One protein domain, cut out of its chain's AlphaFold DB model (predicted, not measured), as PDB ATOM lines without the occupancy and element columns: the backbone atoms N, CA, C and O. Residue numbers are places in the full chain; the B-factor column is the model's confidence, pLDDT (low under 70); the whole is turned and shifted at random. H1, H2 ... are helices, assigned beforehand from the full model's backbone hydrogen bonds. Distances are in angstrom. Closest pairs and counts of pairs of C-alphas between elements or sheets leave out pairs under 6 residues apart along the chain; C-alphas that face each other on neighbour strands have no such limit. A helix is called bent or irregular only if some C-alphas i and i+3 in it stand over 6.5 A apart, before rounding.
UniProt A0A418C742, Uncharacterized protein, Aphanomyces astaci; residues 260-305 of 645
ATOM      1  N   ASP A 260     285.690 -22.869   6.559       84.12
ATOM      2  CA  ASP A 260     284.472 -22.630   7.325       84.12
ATOM      3  C   ASP A 260     284.398 -21.178   7.807       84.12
ATOM      4  O   ASP A 260     283.346 -20.545   7.684       84.12
ATOM      5  N   GLU A 261     285.521 -20.606   8.250       83.94
ATOM      6  CA  GLU A 261     285.624 -19.180   8.582       83.94
ATOM      7  C   GLU A 261     285.415 -18.291   7.358       83.94
ATOM      8  O   GLU A 261     284.682 -17.308   7.445       83.94
ATOM      9  N   TYR A 262     285.969 -18.653   6.199       82.88
ATOM     10  CA  TYR A 262     285.737 -17.915   4.955       82.88
ATOM     11  C   TYR A 262     284.254 -17.906   4.567       82.88
ATOM     12  O   TYR A 262     283.711 -16.869   4.179       82.88
ATOM     13  N   VAL A 263     283.566 -19.045   4.693       85.25
ATOM     14  CA  VAL A 263     282.126 -19.137   4.412       85.25
ATOM     15  C   VAL A 263     281.315 -18.339   5.433       85.25
ATOM     16  O   VAL A 263     280.354 -17.667   5.049       85.25
ATOM     17  N   ALA A 264     281.688 -18.380   6.713       87.81
ATOM     18  CA  ALA A 264     281.039 -17.596   7.759       87.81
ATOM     19  C   ALA A 264     281.210 -16.088   7.514       87.81
ATOM     20  O   ALA A 264     280.222 -15.356   7.506       87.81
ATOM     21  N   GLN A 265     282.430 -15.642   7.213       88.62
ATOM     22  CA  GLN A 265     282.741 -14.248   6.896       88.62
ATOM     23  C   GLN A 265     282.049 -13.787   5.607       88.62
ATOM     24  O   GLN A 265     281.525 -12.677   5.527       88.62
ATOM     25  N   GLY A 266     281.972 -14.659   4.598       85.94
ATOM     26  CA  GLY A 266     281.226 -14.387   3.373       85.94
ATOM     27  C   GLY A 266     279.741 -14.133   3.640       85.94
ATOM     28  O   GLY A 266     279.160 -13.226   3.041       85.94
ATOM     29  N   LYS A 267     279.124 -14.883   4.563       86.69
ATOM     30  CA  LYS A 267     277.723 -14.672   4.964       86.69
ATOM     31  C   LYS A 267     277.542 -13.352   5.712       86.69
ATOM     32  O   LYS A 267     276.664 -12.581   5.332       86.69
ATOM     33  N   THR A 268     278.383 -13.060   6.703       89.00
ATOM     34  CA  THR A 268     278.256 -11.839   7.518       89.00
ATOM     35  C   THR A 268     278.463 -10.566   6.695       89.00
ATOM     36  O   THR A 268     277.672  -9.628   6.802       89.00
ATOM     37  N   GLU A 269     279.464 -10.535   5.812       87.06
ATOM     38  CA  GLU A 269     279.702  -9.383   4.931       87.06
ATOM     39  C   GLU A 269     278.595  -9.225   3.878       87.06
ATOM     40  O   GLU A 269     278.182  -8.106   3.565       87.06
ATOM     41  N   THR A 270     278.042 -10.335   3.374       86.25
ATOM     42  CA  THR A 270     276.892 -10.286   2.456       86.25
ATOM     43  C   THR A 270     275.653  -9.719   3.152       86.25
ATOM     44  O   THR A 270     274.964  -8.872   2.585       86.25
ATOM     45  N   GLU A 271     275.375 -10.126   4.391       87.69
ATOM     46  CA  GLU A 271     274.266  -9.587   5.189       87.69
ATOM     47  C   GLU A 271     274.439  -8.091   5.475       87.69
ATOM     48  O   GLU A 271     273.484  -7.320   5.328       87.69
ATOM     49  N   LYS A 272     275.661  -7.660   5.801       92.00
ATOM     50  CA  LYS A 272     276.007  -6.248   6.013       92.00
ATOM     51  C   LYS A 272     275.805  -5.415   4.744       92.00
ATOM     52  O   LYS A 272     275.198  -4.345   4.803       92.00
ATOM     53  N   ALA A 273     276.241  -5.921   3.591       86.62
ATOM     54  CA  ALA A 273     276.041  -5.264   2.301       86.62
ATOM     55  C   ALA A 273     274.553  -5.180   1.914       86.62
ATOM     56  O   ALA A 273     274.093  -4.140   1.441       86.62
ATOM     57  N   LEU A 274     273.769  -6.235   2.168       87.31
ATOM     58  CA  LEU A 274     272.318  -6.221   1.950       87.31
ATOM     59  C   LEU A 274     271.605  -5.236   2.885       87.31
ATOM     60  O   LEU A 274     270.656  -4.575   2.461       87.31
ATOM     61  N   ALA A 275     272.049  -5.103   4.136       87.31
ATOM     62  CA  ALA A 275     271.520  -4.109   5.069       87.31
ATOM     63  C   ALA A 275     271.810  -2.675   4.596       87.31
ATOM     64  O   ALA A 275     270.897  -1.847   4.578       87.31
ATOM     65  N   ALA A 276     273.034  -2.405   4.132       88.75
ATOM     66  CA  ALA A 276     273.401  -1.115   3.547       88.75
ATOM     67  C   ALA A 276     272.570  -0.796   2.292       88.75
ATOM     68  O   ALA A 276     272.078   0.320   2.146       88.75
ATOM     69  N   LEU A 277     272.332  -1.789   1.426       85.00
ATOM     70  CA  LEU A 277     271.472  -1.638   0.248       85.00
ATOM     71  C   LEU A 277     270.021  -1.302   0.631       85.00
ATOM     72  O   LEU A 277     269.412  -0.421   0.026       85.00
ATOM     73  N   ARG A 278     269.462  -1.974   1.647       86.19
ATOM     74  CA  ARG A 278     268.109  -1.683   2.157       86.19
ATOM     75  C   ARG A 278     268.007  -0.265   2.709       86.19
ATOM     76  O   ARG A 278     267.005   0.400   2.463       86.19
ATOM     77  N   GLN A 279     269.029   0.183   3.432       89.12
ATOM     78  CA  GLN A 279     269.083   1.533   3.980       89.12
ATOM     79  C   GLN A 279     269.180   2.580   2.861       89.12
ATOM     80  O   GLN A 279     268.382   3.510   2.825       89.12
ATOM     81  N   HIS A 280     270.056   2.367   1.878       85.19
ATOM     82  CA  HIS A 280     270.224   3.276   0.745       85.19
ATOM     83  C   HIS A 280     268.939   3.446  -0.082       85.19
ATOM     84  O   HIS A 280     268.582   4.561  -0.451       85.19
ATOM     85  N   LEU A 281     268.198   2.360  -0.327       82.00
ATOM     86  CA  LEU A 281     266.914   2.422  -1.039       82.00
ATOM     87  C   LEU A 281     265.802   3.090  -0.220       82.00
ATOM     88  O   LEU A 281     264.863   3.632  -0.796       82.00
ATOM     89  N   LYS A 282     265.901   3.061   1.113       83.56
ATOM     90  CA  LYS A 282     264.981   3.771   2.007       83.56
ATOM     91  C   LYS A 282     265.246   5.278   1.998       83.56
ATOM     92  O   LYS A 282     264.295   6.054   2.008       83.56
ATOM     93  N   ASP A 283     266.517   5.666   1.950       87.25
ATOM     94  CA  ASP A 283     266.945   7.067   1.960       87.25
ATOM     95  C   ASP A 283     266.801   7.726   0.570       87.25
ATOM     96  O   ASP A 283     266.595   8.936   0.471       87.25
ATOM     97  N   HIS A 284     266.829   6.931  -0.510       83.12
ATOM     98  CA  HIS A 284     266.703   7.396  -1.896       83.12
ATOM     99  C   HIS A 284     265.598   6.650  -2.677       83.12
ATOM    100  O   HIS A 284     265.895   5.819  -3.542       83.12
ATOM    101  N   PRO A 285     264.307   6.965  -2.439       75.38
ATOM    102  CA  PRO A 285     263.188   6.271  -3.086       75.38
ATOM    103  C   PRO A 285     263.142   6.472  -4.612       75.38
ATOM    104  O   PRO A 285     262.733   5.573  -5.343       75.38
ATOM    105  N   THR A 286     263.653   7.599  -5.116       73.56
ATOM    106  CA  THR A 286     263.736   7.898  -6.558       73.56
ATOM    107  C   THR A 286     264.654   6.939  -7.322       73.56
ATOM    108  O   THR A 286     264.463   6.707  -8.515       73.56
ATOM    109  N   VAL A 287     265.637   6.331  -6.648       71.62
ATOM    110  CA  VAL A 287     266.530   5.329  -7.249       71.62
ATOM    111  C   VAL A 287     265.788   4.008  -7.448       71.62
ATOM    112  O   VAL A 287     265.988   3.353  -8.468       71.62
ATOM    113  N   ALA A 288     264.880   3.644  -6.539       63.31
ATOM    114  CA  ALA A 288     264.030   2.469  -6.707       63.31
ATOM    115  C   ALA A 288     263.025   2.655  -7.858       63.31
ATOM    116  O   ALA A 288     262.792   1.720  -8.618       63.31
ATOM    117  N   GLU A 289     262.506   3.873  -8.035       65.06
ATOM    118  CA  GLU A 289     261.618   4.245  -9.149       65.06
ATOM    119  C   GLU A 289     262.345   4.317 -10.502       65.06
ATOM    120  O   GLU A 289     261.733   4.105 -11.548       65.06
ATOM    121  N   SER A 290     263.662   4.562 -10.506       70.44
ATOM    122  CA  SER A 290     264.477   4.538 -11.732       70.44
ATOM    123  C   SER A 290     264.677   3.125 -12.303       70.44
ATOM    124  O   SER A 290     265.057   2.956 -13.466       70.44
ATOM    125  N   VAL A 291     264.419   2.089 -11.497       70.62
ATOM    126  CA  VAL A 291     264.535   0.692 -11.910       70.62
ATOM    127  C   VAL A 291     263.300   0.302 -12.715       70.62
ATOM    128  O   VAL A 291     262.177   0.335 -12.227       70.62
ATOM    129  N   ARG A 292     263.524  -0.121 -13.965       68.19
ATOM    130  CA  ARG A 292     262.481  -0.633 -14.870       68.19
ATOM    131  C   ARG A 292     261.581  -1.640 -14.138       68.19
ATOM    132  O   ARG A 292     262.106  -2.573 -13.535       68.19
ATOM    133  N   GLU A 293     260.259  -1.519 -14.276       64.12
ATOM    134  CA  GLU A 293     259.257  -2.357 -13.580       64.12
ATOM    135  C   GLU A 293     259.531  -3.876 -13.683       64.12
ATOM    136  O   GLU A 293     259.265  -4.641 -12.758       64.12
ATOM    137  N   ASP A 294     260.125  -4.330 -14.795       64.69
ATOM    138  CA  ASP A 294     260.526  -5.731 -15.008       64.69
ATOM    139  C   ASP A 294     261.584  -6.240 -14.010       64.69
ATOM    140  O   ASP A 294     261.649  -7.437 -13.717       64.69
ATOM    141  N   HIS A 295     262.441  -5.346 -13.516       68.25
ATOM    142  CA  HIS A 295     263.590  -5.651 -12.659       68.25
ATOM    143  C   HIS A 295     263.360  -5.269 -11.201       68.25
ATOM    144  O   HIS A 295     264.122  -5.692 -10.334       68.25
ATOM    145  N   GLU A 296     262.279  -4.556 -10.903       72.19
ATOM    146  CA  GLU A 296     261.922  -4.164  -9.542       72.19
ATOM    147  C   GLU A 296     261.657  -5.392  -8.652       72.19
ATOM    148  O   GLU A 296     262.150  -5.500  -7.530       72.19
ATOM    149  N   VAL A 297     260.956  -6.396  -9.189       71.56
ATOM    150  CA  VAL A 297     260.689  -7.663  -8.486       71.56
ATOM    151  C   VAL A 297     261.986  -8.420  -8.192       71.56
ATOM    152  O   VAL A 297     262.114  -9.058  -7.145       71.56
ATOM    153  N   ARG A 298     262.966  -8.339  -9.097       73.31
ATOM    154  CA  ARG A 298     264.287  -8.956  -8.940       73.31
ATOM    155  C   ARG A 298     265.101  -8.229  -7.876       73.31
ATOM    156  O   ARG A 298     265.683  -8.891  -7.023       73.31
ATOM    157  N   LEU A 299     265.068  -6.897  -7.872       79.06
ATOM    158  CA  LEU A 299     265.700  -6.078  -6.844       79.06
ATOM    159  C   LEU A 299     265.104  -6.370  -5.461       79.06
ATOM    160  O   LEU A 299     265.856  -6.651  -4.532       79.06
ATOM    161  N   ARG A 300     263.771  -6.430  -5.326       75.62
ATOM    162  CA  ARG A 300     263.118  -6.796  -4.055       75.62
ATOM    163  C   ARG A 300     263.486  -8.213  -3.599       75.62
ATOM    164  O   ARG A 300     263.739  -8.432  -2.419       75.62
ATOM    165  N   ARG A 301     263.555  -9.191  -4.511       74.31
ATOM    166  CA  ARG A 301     264.003 -10.561  -4.182       74.31
ATOM    167  C   ARG A 301     265.461 -10.586  -3.725       74.31
ATOM    168  O   ARG A 301     265.760 -11.220  -2.715       74.31
ATOM    169  N   PHE A 302     266.328  -9.857  -4.419       81.94
ATOM    170  CA  PHE A 302     267.743  -9.733  -4.085       81.94
ATOM    171  C   PHE A 302     267.957  -9.055  -2.726       81.94
ATOM    172  O   PHE A 302     268.725  -9.553  -1.907       81.94
ATOM    173  N   MET A 303     267.185  -8.009  -2.408       77.38
ATOM    174  CA  MET A 303     267.183  -7.380  -1.081       77.38
ATOM    175  C   MET A 303     266.855  -8.367   0.043       77.38
ATOM    176  O   MET A 303     267.315  -8.179   1.167       77.38
ATOM    177  N   HIS A 304     266.074  -9.411  -0.230       79.12
ATOM    178  CA  HIS A 304     265.745 -10.469   0.728       79.12
ATOM    179  C   HIS A 304     266.735 -11.647   0.713       79.12
ATOM    180  O   HIS A 304     266.456 -12.672   1.329       79.12
ATOM    181  N   GLY A 305     267.889 -11.506   0.051       70.62
ATOM    182  CA  GLY A 305     268.946 -12.520   0.022       70.62
ATOM    183  C   GLY A 305     268.702 -13.660  -0.969       70.62
ATOM    184  O   GLY A 305     269.331 -14.707  -0.854       70.62
TER     185      GLY A 305
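This is residues 260 to 305 of the 645 residues of an uncharacterized protein of Aphanomyces astaci (UniProt A0A418C742). One long helix, H1, makes the length of the model; at its far end the short helix H2 turns the chain, and H3 folds back so that its last residues come near H1 partway along. The second half of H1, H2 and H3 thus outline a flat, loose triangle, while residues 260 to 269 of H1 stick out beyond it as a straight arm and residues 282 to 287 stand free at the turn. The printed part has 46 residues with three named helices, in the order H1, H2, H3, and no named strand; the class is all helix. The whole is loose, with a radius of gyration of the C-alphas of 12.8 A, and its C-alphas span 39 by 21 by 11 A.

H1, residues 260 to 283, is the longest helix and measures 34.9 A from first to last C-alpha. It begins at C-alpha 260, printed at (284.472, -22.630, 7.325), and ends at C-alpha 283, at (266.945, 7.067, 1.960). H2 follows with residues 285 to 289. H3, residues 293 to 303, measures 15.6 A from first to last C-alpha and ends at C-alpha 303, at (267.183, -7.380, -1.081). H3 is irregular, but only just: C-alphas 294 and 297 are 6.8 A apart, and its line is a rough one.

H1 and H3 only just touch, with 3 pairs of C-alphas within 8 A; the closest C-alphas are those of Leu 274 and Met 303, 6.1 A apart. H1 touches H3 with residues 274 to 278 alone. The two helices run opposite ways at a steep tilt of 47 degrees. H1 and H2 are close but not clearly touching, and their closest C-alphas, those of Leu 281 and Ala 288, are 6.4 A apart. H2 and H3 are also close but not clearly touching; their closest C-alphas are those of Ala 288 and Glu 296, 7.5 A apart. In H1 and H2 every O i to N i+4 pair is within hydrogen-bond range, and in H3 5 of 7 are.

The two C-alphas farthest apart are those of Asp 260 and Thr 286, at 39.4 A, while the first and last printed C-alphas, Asp 260 and Gly 305, are 19.9 A apart. Without the stretches that stand free, the body has 30 residues and spans 26 by 16 by 8 A. The links from H1 to H2 and from H2 to H3 are both tight, and the printed part has no cut. The mean pLDDT of the printed part is 79.8; residues 288 to 289 and 292 to 295 are under 70.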